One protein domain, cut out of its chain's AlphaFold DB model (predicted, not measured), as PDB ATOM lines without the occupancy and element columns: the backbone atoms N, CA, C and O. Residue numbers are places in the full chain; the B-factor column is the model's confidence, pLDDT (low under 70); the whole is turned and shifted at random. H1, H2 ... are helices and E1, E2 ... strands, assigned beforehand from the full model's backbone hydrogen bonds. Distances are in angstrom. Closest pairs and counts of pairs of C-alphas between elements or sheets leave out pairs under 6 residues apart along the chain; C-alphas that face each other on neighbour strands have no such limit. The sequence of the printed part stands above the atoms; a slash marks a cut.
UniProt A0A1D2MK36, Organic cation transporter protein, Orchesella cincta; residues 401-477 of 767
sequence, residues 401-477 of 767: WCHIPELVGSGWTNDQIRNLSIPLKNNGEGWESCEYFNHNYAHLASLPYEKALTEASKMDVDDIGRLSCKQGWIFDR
ATOM      1  N   TRP A 401      95.779  40.582  49.636       90.44
ATOM      2  CA  TRP A 401      94.468  40.220  50.124       90.44
ATOM      3  C   TRP A 401      94.035  41.029  51.351       90.44
ATOM      4  O   TRP A 401      94.858  41.686  51.990       90.44
ATOM      5  N   CYS A 402      92.742  40.968  51.694       91.00
ATOM      6  CA  CYS A 402      92.189  41.662  52.855       91.00
ATOM      7  C   CYS A 402      92.887  41.259  54.162       91.00
ATOM      8  O   CYS A 402      93.052  40.072  54.461       91.00
ATOM      9  N   HIS A 403      93.206  42.254  54.989       90.38
ATOM     10  CA  HIS A 403      93.543  42.041  56.391       90.38
ATOM     11  C   HIS A 403      92.258  41.949  57.232       90.38
ATOM     12  O   HIS A 403      91.433  42.863  57.199       90.38
ATOM     13  N   ILE A 404      92.101  40.851  57.981       89.75
ATOM     14  CA  ILE A 404      90.924  40.569  58.823       89.75
ATOM     15  C   ILE A 404      91.389  40.462  60.283       89.75
ATOM     16  O   ILE A 404      91.950  39.429  60.663       89.75
ATOM     17  N   PRO A 405      91.207  41.510  61.107       87.50
ATOM     18  CA  PRO A 405      91.784  41.594  62.447       87.50
ATOM     19  C   PRO A 405      91.286  40.493  63.390       87.50
ATOM     20  O   PRO A 405      92.043  40.035  64.245       87.50
ATOM     21  N   GLU A 406      90.052  40.019  63.214       87.12
ATOM     22  CA  GLU A 406      89.445  38.961  64.027       87.12
ATOM     23  C   GLU A 406      90.182  37.621  63.885       87.12
ATOM     24  O   GLU A 406      90.219  36.834  64.830       87.12
ATOM     25  N   LEU A 407      90.800  37.366  62.728       84.88
ATOM     26  CA  LEU A 407      91.517  36.122  62.443       84.88
ATOM     27  C   LEU A 407      93.006  36.177  62.805       84.88
ATOM     28  O   LEU A 407      93.645  35.135  62.894       84.88
ATOM     29  N   VAL A 408      93.580  37.357  63.055       81.44
ATOM     30  CA  VAL A 408      95.013  37.483  63.392       81.44
ATOM     31  C   VAL A 408      95.323  36.886  64.774       81.44
ATOM     32  O   VAL A 408      96.423  36.391  65.010       81.44
ATOM     33  N   GLY A 409      94.344  36.878  65.686       77.94
ATOM     34  CA  GLY A 409      94.478  36.333  67.042       77.94
ATOM     35  C   GLY A 409      94.298  34.815  67.169       77.94
ATOM     36  O   GLY A 409      94.505  34.284  68.258       77.94
ATOM     37  N   SER A 410      93.921  34.105  66.096       79.88
ATOM     38  CA  SER A 410      93.588  32.668  66.142       79.88
ATOM     39  C   SER A 410      94.804  31.732  66.071       79.88
ATOM     40  O   SER A 410      94.669  30.525  66.274       79.88
ATOM     41  N   GLY A 411      95.999  32.265  65.782       83.69
ATOM     42  CA  GLY A 411      97.230  31.481  65.623       83.69
ATOM     43  C   GLY A 411      97.324  30.691  64.309       83.69
ATOM     44  O   GLY A 411      98.186  29.821  64.188       83.69
ATOM     45  N   TRP A 412      96.448  30.960  63.335       87.50
ATOM     46  CA  TRP A 412      96.470  30.331  62.008       87.50
ATOM     47  C   TRP A 412      97.526  30.948  61.083       87.50
ATOM     48  O   TRP A 412      97.966  32.082  61.277       87.50
ATOM     49  N   THR A 413      97.933  30.212  60.045       88.00
ATOM     50  CA  THR A 413      98.843  30.741  59.018       88.00
ATOM     51  C   THR A 413      98.112  31.667  58.041       88.00
ATOM     52  O   THR A 413      96.906  31.551  57.825       88.00
ATOM     53  N   ASN A 414      98.846  32.573  57.388       86.12
ATOM     54  CA  ASN A 414      98.262  33.479  56.388       86.12
ATOM     55  C   ASN A 414      97.588  32.727  55.227       86.12
ATOM     56  O   ASN A 414      96.572  33.188  54.716       86.12
ATOM     57  N   ASP A 415      98.113  31.560  54.846       86.06
ATOM     58  CA  ASP A 415      97.519  30.717  53.803       86.06
ATOM     59  C   ASP A 415      96.204  30.075  54.272       86.06
ATOM     60  O   ASP A 415      95.243  30.003  53.508       86.06
ATOM     61  N   GLN A 416      96.131  29.662  55.543       87.75
ATOM     62  CA  GLN A 416      94.906  29.142  56.157       87.75
ATOM     63  C   GLN A 416      93.812  30.209  56.221       87.75
ATOM     64  O   GLN A 416      92.666  29.929  55.865       87.75
ATOM     65  N   ILE A 417      94.177  31.426  56.633       88.38
ATOM     66  CA  ILE A 417      93.278  32.585  56.667       88.38
ATOM     67  C   ILE A 417      92.779  32.893  55.255       88.38
ATOM     68  O   ILE A 417      91.573  32.946  55.042       88.38
ATOM     69  N   ARG A 418      93.690  32.992  54.278       87.94
ATOM     70  CA  ARG A 418      93.358  33.247  52.870       87.94
ATOM     71  C   ARG A 418      92.376  32.216  52.310       87.94
ATOM     72  O   ARG A 418      91.388  32.604  51.701       87.94
ATOM     73  N   ASN A 419      92.627  30.927  52.549       88.44
ATOM     74  CA  ASN A 419      91.783  29.834  52.060       88.44
ATOM     75  C   ASN A 419      90.361  29.866  52.647       88.44
ATOM     76  O   ASN A 419      89.412  29.455  51.990       88.44
ATOM     77  N   LEU A 420      90.214  30.349  53.883       87.56
ATOM     78  CA  LEU A 420      88.920  30.460  54.553       87.56
ATOM     79  C   LEU A 420      88.154  31.723  54.137       87.56
ATOM     80  O   LEU A 420      86.936  31.689  53.996       87.56
ATOM     81  N   SER A 421      88.845  32.859  54.026       86.75
ATOM     82  CA  SER A 421      88.186  34.162  53.960       86.75
ATOM     83  C   SER A 421      87.999  34.712  52.552       86.75
ATOM     84  O   SER A 421      87.195  35.624  52.385       86.75
ATOM     85  N   ILE A 422      88.736  34.219  51.556       88.31
ATOM     86  CA  ILE A 422      88.854  34.901  50.261       88.31
ATOM     87  C   ILE A 422      88.216  34.079  49.153       88.31
ATOM     88  O   ILE A 422      88.508  32.893  49.039       88.31
ATOM     89  N   PRO A 423      87.365  34.677  48.304       86.25
ATOM     90  CA  PRO A 423      86.805  33.967  47.169       86.25
ATOM     91  C   PRO A 423      87.859  33.707  46.087       86.25
ATOM     92  O   PRO A 423      88.824  34.452  45.922       86.25
ATOM     93  N   LEU A 424      87.649  32.658  45.296       82.25
ATOM     94  CA  LEU A 424      88.370  32.484  44.036       82.25
ATOM     95  C   LEU A 424      87.846  33.483  42.998       82.25
ATOM     96  O   LEU A 424      86.658  33.826  42.997       82.25
ATOM     97  N   LYS A 425      88.723  33.922  42.091       79.44
ATOM     98  CA  LYS A 425      88.327  34.752  40.947       79.44
ATOM     99  C   LYS A 425      87.278  34.021  40.113       79.44
ATOM    100  O   LYS A 425      87.291  32.795  40.009       79.44
ATOM    101  N   ASN A 426      86.422  34.775  39.426       69.44
ATOM    102  CA  ASN A 426      85.328  34.217  38.616       69.44
ATOM    103  C   ASN A 426      85.796  33.248  37.507       69.44
ATOM    104  O   ASN A 426      85.013  32.425  37.046       69.44
ATOM    105  N   ASN A 427      87.070  33.315  37.103       65.25
ATOM    106  CA  ASN A 427      87.665  32.435  36.094       65.25
ATOM    107  C   ASN A 427      88.209  31.116  36.681       65.25
ATOM    108  O   ASN A 427      88.751  30.304  35.940       65.25
ATOM    109  N   GLY A 428      88.127  30.911  38.001       64.94
ATOM    110  CA  GLY A 428      88.697  29.758  38.712       64.94
ATOM    111  C   GLY A 428      90.222  29.801  38.885       64.94
ATOM    112  O   GLY A 428      90.774  29.034  39.669       64.94
ATOM    113  N   GLU A 429      90.910  30.714  38.198       70.50
ATOM    114  CA  GLU A 429      92.360  30.889  38.275       70.50
ATOM    115  C   GLU A 429      92.739  31.957  39.311       70.50
ATOM    116  O   GLU A 429      92.729  33.162  39.047       70.50
ATOM    117  N   GLY A 430      93.102  31.496  40.508       75.31
ATOM    118  CA  GLY A 430      93.631  32.337  41.579       75.31
ATOM    119  C   GLY A 430      92.571  32.956  42.494       75.31
ATOM    120  O   GLY A 430      91.368  32.773  42.331       75.31
ATOM    121  N   TRP A 431      93.055  33.681  43.498       81.81
ATOM    122  CA  TRP A 431      92.240  34.280  44.557       81.81
ATOM    123  C   TRP A 431      91.861  35.714  44.217       81.81
ATOM    124  O   TRP A 431      92.666  36.432  43.621       81.81
ATOM    125  N   GLU A 432      90.666  36.128  44.621       84.62
ATOM    126  CA  GLU A 432      90.247  37.522  44.566       84.62
ATOM    127  C   GLU A 432      91.148  38.374  45.464       84.62
ATOM    128  O   GLU A 432      91.599  37.922  46.517       84.62
ATOM    129  N   SER A 433      91.470  39.589  45.027       85.75
ATOM    130  CA  SER A 433      92.435  40.425  45.748       85.75
ATOM    131  C   SER A 433      91.766  41.493  46.595       85.75
ATOM    132  O   SER A 433      92.352  41.861  47.603       85.75
ATOM    133  N   CYS A 434      90.565  41.956  46.224       87.50
ATOM    134  CA  CYS A 434      89.919  43.140  46.805       87.50
ATOM    135  C   CYS A 434      88.665  42.858  47.654       87.50
ATOM    136  O   CYS A 434      88.110  43.782  48.257       87.50
ATOM    137  N   GLU A 435      88.223  41.602  47.709       88.56
ATOM    138  CA  GLU A 435      86.999  41.185  48.395       88.56
ATOM    139  C   GLU A 435      87.247  39.987  49.318       88.56
ATOM    140  O   GLU A 435      88.147  39.176  49.092       88.56
ATOM    141  N   TYR A 436      86.411  39.859  50.347       89.12
ATOM    142  CA  TYR A 436      86.374  38.718  51.262       89.12
ATOM    143  C   TYR A 436      84.926  38.330  51.588       89.12
ATOM    144  O   TYR A 436      83.991  39.105  51.365       89.12
ATOM    145  N   PHE A 437      84.728  37.108  52.080       88.38
ATOM    146  CA  PHE A 437      83.411  36.589  52.444       88.38
ATOM    147  C   PHE A 437      82.827  37.297  53.676       88.38
ATOM    148  O   PHE A 437      83.542  37.638  54.614       88.38
ATOM    149  N   ASN A 438      81.508  37.492  53.728       87.19
ATOM    150  CA  ASN A 438      80.857  38.054  54.915       87.19
ATOM    151  C   ASN A 438      80.560  36.965  55.962       87.19
ATOM    152  O   ASN A 438      79.414  36.578  56.187       87.19
ATOM    153  N   HIS A 439      81.606  36.446  56.604       86.31
ATOM    154  CA  HIS A 439      81.463  35.501  57.710       86.31
ATOM    155  C   HIS A 439      81.547  36.181  59.078       86.31
ATOM    156  O   HIS A 439      82.165  37.230  59.255       86.31
ATOM    157  N   ASN A 440      80.993  35.520  60.100       87.25
ATOM    158  CA  ASN A 440      81.249  35.895  61.489       87.25
ATOM    159  C   ASN A 440      82.645  35.406  61.919       87.25
ATOM    160  O   ASN A 440      82.797  34.360  62.556       87.25
ATOM    161  N   TYR A 441      83.670  36.174  61.554       87.94
ATOM    162  CA  TYR A 441      85.069  35.832  61.809       87.94
ATOM    163  C   TYR A 441      85.418  35.713  63.295       87.94
ATOM    164  O   TYR A 441      86.262  34.893  63.646       87.94
ATOM    165  N   ALA A 442      84.725  36.437  64.180       87.19
ATOM    166  CA  ALA A 442      84.917  36.317  65.625       87.19
ATOM    167  C   ALA A 442      84.522  34.926  66.152       87.19
ATOM    168  O   ALA A 442      85.204  34.369  67.010       87.19
ATOM    169  N   HIS A 443      83.447  34.339  65.613       87.56
ATOM    170  CA  HIS A 443      83.058  32.969  65.947       87.56
ATOM    171  C   HIS A 443      84.049  31.955  65.364       87.56
ATOM    172  O   HIS A 443      84.534  31.081  66.082       87.56
ATOM    173  N   LEU A 444      84.406  32.105  64.085       86.81
ATOM    174  CA  LEU A 444      85.323  31.188  63.404       86.81
ATOM    175  C   LEU A 444      86.710  31.154  64.060       86.81
ATOM    176  O   LEU A 444      87.275  30.075  64.214       86.81
ATOM    177  N   ALA A 445      87.220  32.298  64.521       87.75
ATOM    178  CA  ALA A 445      88.498  32.393  65.227       87.75
ATOM    179  C   ALA A 445      88.534  31.610  66.554       87.75
ATOM    180  O   ALA A 445      89.615  31.250  67.018       87.75
ATOM    181  N   SER A 446      87.376  31.337  67.169       86.88
ATOM    182  CA  SER A 446      87.281  30.575  68.424       86.88
ATOM    183  C   SER A 446      87.370  29.053  68.233       86.88
ATOM    184  O   SER A 446      87.550  28.310  69.201       86.88
ATOM    185  N   LEU A 447      87.251  28.576  66.991       87.06
ATOM    186  CA  LEU A 447      87.245  27.160  66.641       87.06
ATOM    187  C   LEU A 447      88.635  26.690  66.168       87.06
ATOM    188  O   LEU A 447      89.433  27.478  65.669       87.06
ATOM    189  N   PRO A 448      88.942  25.382  66.253       87.81
ATOM    190  CA  PRO A 448      90.067  24.802  65.522       87.81
ATOM    191  C   PRO A 448      89.877  24.971  64.006       87.81
ATOM    192  O   PRO A 448      88.758  24.809  63.519       87.81
ATOM    193  N   TYR A 449      90.966  25.204  63.262       87.25
ATOM    194  CA  TYR A 449      90.937  25.508  61.821       87.25
ATOM    195  C   TYR A 449      90.047  24.563  60.991       87.25
ATOM    196  O   TYR A 449      89.170  25.021  60.269       87.25
ATOM    197  N   GLU A 450      90.202  23.247  61.155       87.38
ATOM    198  CA  GLU A 450      89.422  22.237  60.414       87.38
ATOM    199  C   GLU A 450      87.905  22.367  60.637       87.38
ATOM    200  O   GLU A 450      87.094  22.201  59.721       87.38
ATOM    201  N   LYS A 451      87.499  22.707  61.869       86.75
ATOM    202  CA  LYS A 451      86.089  22.927  62.207       86.75
ATOM    203  C   LYS A 451      85.590  24.253  61.643       86.75
ATOM    204  O   LYS A 451      84.487  24.281  61.110       86.75
ATOM    205  N   ALA A 452      86.403  25.307  61.715       86.12
ATOM    206  CA  ALA A 452      86.082  26.606  61.132       86.12
ATOM    207  C   ALA A 452      85.899  26.518  59.608       86.12
ATOM    208  O   ALA A 452      84.946  27.080  59.079       86.12
ATOM    209  N   LEU A 453      86.754  25.757  58.916       86.50
ATOM    210  CA  LEU A 453      86.647  25.521  57.476       86.50
ATOM    211  C   LEU A 453      85.356  24.780  57.128       86.50
ATOM    212  O   LEU A 453      84.590  25.233  56.284       86.50
ATOM    213  N   THR A 454      85.068  23.688  57.840       85.62
ATOM    214  CA  THR A 454      83.832  22.920  57.634       85.62
ATOM    215  C   THR A 454      82.588  23.771  57.896       85.62
ATOM    216  O   THR A 454      81.568  23.594  57.240       85.62
ATOM    217  N   GLU A 455      82.642  24.681  58.868       84.19
ATOM    218  CA  GLU A 455      81.526  25.562  59.204       84.19
ATOM    219  C   GLU A 455      81.335  26.692  58.191       84.19
ATOM    220  O   GLU A 455      80.200  26.959  57.804       84.19
ATOM    221  N   ALA A 456      82.423  27.279  57.690       81.56
ATOM    222  CA  ALA A 456      82.372  28.245  56.598       81.56
ATOM    223  C   ALA A 456      81.829  27.615  55.303       81.56
ATOM    224  O   ALA A 456      81.004  28.223  54.630       81.56
ATOM    225  N   SER A 457      82.204  26.365  54.998       78.06
ATOM    226  CA  SER A 457      81.729  25.638  53.809       78.06
ATOM    227  C   SER A 457      80.273  25.154  53.877       78.06
ATOM    228  O   SER A 457      79.767  24.644  52.882       78.06
ATOM    229  N   LYS A 458      79.591  25.254  55.029       76.94
ATOM    230  CA  LYS A 458      78.165  24.876  55.153       76.94
ATOM    231  C   LYS A 458      77.214  25.922  54.586       76.94
ATOM    232  O   LYS A 458      76.064  25.590  54.313       76.94
ATOM    233  N   MET A 459      77.658  27.170  54.493       68.44
ATOM    234  CA  MET A 459      76.887  28.237  53.868       68.44
ATOM    235  C   MET A 459      77.180  28.234  52.365       68.44
ATOM    236  O   MET A 459      78.332  28.065  51.964       68.44
ATOM    237  N   ASP A 460      76.143  28.379  51.539       63.94
ATOM    238  CA  ASP A 460      76.319  28.398  50.089       63.94
ATOM    239  C   ASP A 460      77.049  29.683  49.661       63.94
ATOM    240  O   ASP A 460      76.821  30.762  50.215       63.94
ATOM    241  N   VAL A 461      77.950  29.577  48.681       65.50
ATOM    242  CA  VAL A 461      78.852  30.673  48.263       65.50
ATOM    243  C   VAL A 461      78.067  31.879  47.733       65.50
ATOM    244  O   VAL A 461      78.543  33.015  47.822       65.50
ATOM    245  N   ASP A 462      76.863  31.643  47.208       62.31
ATOM    246  CA  ASP A 462      75.967  32.690  46.721       62.31
ATOM    247  C   ASP A 462      75.153  33.369  47.844       62.31
ATOM    248  O   ASP A 462      74.846  34.554  47.717       62.31
ATOM    249  N   ASP A 463      74.918  32.701  48.982       65.81
ATOM    250  CA  ASP A 463      74.194  33.264  50.137       65.81
ATOM    251  C   ASP A 463      75.088  34.127  51.049       65.81
ATOM    252  O   ASP A 463      74.611  35.044  51.720       65.81
ATOM    253  N   ILE A 464      76.397  33.843  51.098       75.12
ATOM    254  CA  ILE A 464      77.328  34.469  52.057       75.12
ATOM    255  C   ILE A 464      77.588  35.948  51.746       75.12
ATOM    256  O   ILE A 464      77.914  36.705  52.650       75.12
ATOM    257  N   GLY A 465      77.417  36.415  50.509       78.19
ATOM    258  CA  GLY A 465      77.738  37.797  50.135       78.19
ATOM    259  C   GLY A 465      79.236  38.139  50.244       78.19
ATOM    260  O   GLY A 465      80.029  37.485  50.926       78.19
ATOM    261  N   ARG A 466      79.655  39.186  49.528       85.44
ATOM    262  CA  ARG A 466      81.058  39.633  49.457       85.44
ATOM    263  C   ARG A 466      81.179  41.061  49.968       85.44
ATOM    264  O   ARG A 466      80.313  41.891  49.695       85.44
ATOM    265  N   LEU A 467      82.240  41.340  50.715       84.56
ATOM    266  CA  LEU A 467      82.536  42.666  51.253       84.56
ATOM    267  C   LEU A 467      83.880  43.170  50.729       84.56
ATOM    268  O   LEU A 467      84.820  42.392  50.566       84.56
ATOM    269  N   SER A 468      83.984  44.484  50.515       85.75
ATOM    270  CA  SER A 468      85.250  45.131  50.163       85.75
ATOM    271  C   SER A 468      86.167  45.266  51.379       85.75
ATOM    272  O   SER A 468      85.711  45.544  52.497       85.75
ATOM    273  N   CYS A 469      87.474  45.073  51.184       86.25
ATOM    274  CA  CYS A 469      88.435  45.218  52.276       86.25
ATOM    275  C   CYS A 469      88.524  46.686  52.733       86.25
ATOM    276  O   CYS A 469      88.817  47.577  51.938       86.25
ATOM    277  N   LYS A 470      88.325  46.945  54.034       83.31
ATOM    278  CA  LYS A 470      88.453  48.294  54.633       83.31
ATOM    279  C   LYS A 470      89.477  48.383  55.764       83.31
ATOM    280  O   LYS A 470      89.833  49.480  56.179       83.31
ATOM    281  N   GLN A 471      89.934  47.244  56.279       84.94
ATOM    282  CA  GLN A 471      90.736  47.143  57.504       84.94
ATOM    283  C   GLN A 471      92.219  46.827  57.222       84.94
ATOM    284  O   GLN A 471      92.899  46.227  58.056       84.94
ATOM    285  N   GLY A 472      92.716  47.261  56.058       86.50
ATOM    286  CA  GLY A 472      94.099  47.085  55.609       86.50
ATOM    287  C   GLY A 472      94.307  45.869  54.705       86.50
ATOM    288  O   GLY A 472      93.359  45.167  54.334       86.50
ATOM    289  N   TRP A 473      95.572  45.621  54.362       90.56
ATOM    290  CA  TRP A 473      95.970  44.628  53.361       90.56
ATOM    291  C   TRP A 473      97.153  43.781  53.827       90.56
ATOM    292  O   TRP A 473      98.084  44.270  54.467       90.56
ATOM    293  N   ILE A 474      97.146  42.505  53.451       90.00
ATOM    294  CA  ILE A 474      98.288  41.603  53.582       90.00
ATOM    295  C   ILE A 474      98.864  41.385  52.184       90.00
ATOM    296  O   ILE A 474      98.133  41.078  51.245       90.00
ATOM    297  N   PHE A 475     100.178  41.544  52.049       91.19
ATOM    298  CA  PHE A 475     100.901  41.422  50.784       91.19
ATOM    299  C   PHE A 475     101.829  40.204  50.809       91.19
ATOM    300  O   PHE A 475     102.495  39.958  51.821       91.19
ATOM    301  N   ASP A 476     101.926  39.485  49.689       89.38
ATOM    302  CA  ASP A 476     102.912  38.421  49.507       89.38
ATOM    303  C   ASP A 476     104.326  39.018  49.431       89.38
ATOM    304  O   ASP A 476     104.611  39.911  48.628       89.38
ATOM    305  N   ARG A 477     105.230  38.504  50.274       90.25
ATOM    306  CA  ARG A 477     106.627  38.953  50.379       90.25
ATOM    307  C   ARG A 477     107.636  37.994  49.736       90.25
ATOM    308  O   ARG A 477     108.840  38.116  49.970       90.25
TER     309      ARG A 477
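What this domain is: This is residues 401 to 477 of the 767 residues of the protein "Organic cation transporter protein" of Orchesella cincta (UniProt A0A1D2MK36). A small two-strand antiparallel ribbon, E1 with E2, stands at one side of a loose group of four short helices, and much of the rest is loop. H2 lies nearest the middle, its last residue close to E1, while E3 lies far from that ribbon and pairs with the first printed residues. The 77 printed residues have four named helices and three named strands, in the order H1 H2 E1 H3 H4 E2 E3; the class is mixed, with 33 residues in named elements, under half. The whole is compact, with a radius of gyration of the C-alphas of 11.8 A and spans of 31 by 30 by 20 A.

How they stand to each other: Start at E1, residues 435 to 437, and its antiparallel neighbour E2, residues 466 to 468: N 436 and O 467 are 3.0 A apart, within hydrogen-bond range. From Phe 437, look to Ser 421 of H2, residues 414 to 421; these closest C-alphas are 5.6 A apart. H2 and H4, residues 449 to 456, only just touch, with 3 pairs of C-alphas within 8 A, the closest Leu 420 and Leu 453 at 6.2 A, at a shallow tilt of 22 degrees, the same way. H3, residues 441 to 444, touches H1, residues 405 to 408, with the C-alphas of Ala 442 and Glu 406 closest at 5.5 A. H3 and H4 only just touch, with 3 pairs within 8 A, the C-alphas of Leu 444 and Ala 452 closest at 5.2 A. E3, residues 473 to 475, pairs with no named strand, but its residues 473 to 474 pair antiparallel with residues 401 to 402. In H2 and H4 every O i to N i+4 pair is within hydrogen-bond range; H1 and H3 are too short for one.

Where its parts are: Find C-alpha 405 at (91.784, 41.594, 62.447), where H1 begins and runs 5.3 A; H3 runs 4.9 A. H2 and H4 each run 10.4 A, E1 7.1 A, E2 6.9 A and E3 6.4 A, ending at C-alpha 475, (100.901, 41.422, 50.784).

The domain as a whole: The two C-alphas farthest apart, Asp 463 and Arg 477, are 32.9 A apart. The printed part has no cut, and the link from H2 to E1 is long, with 13 residues. Look for low confidence, under 70, at residues 426 to 428 and 459 to 463.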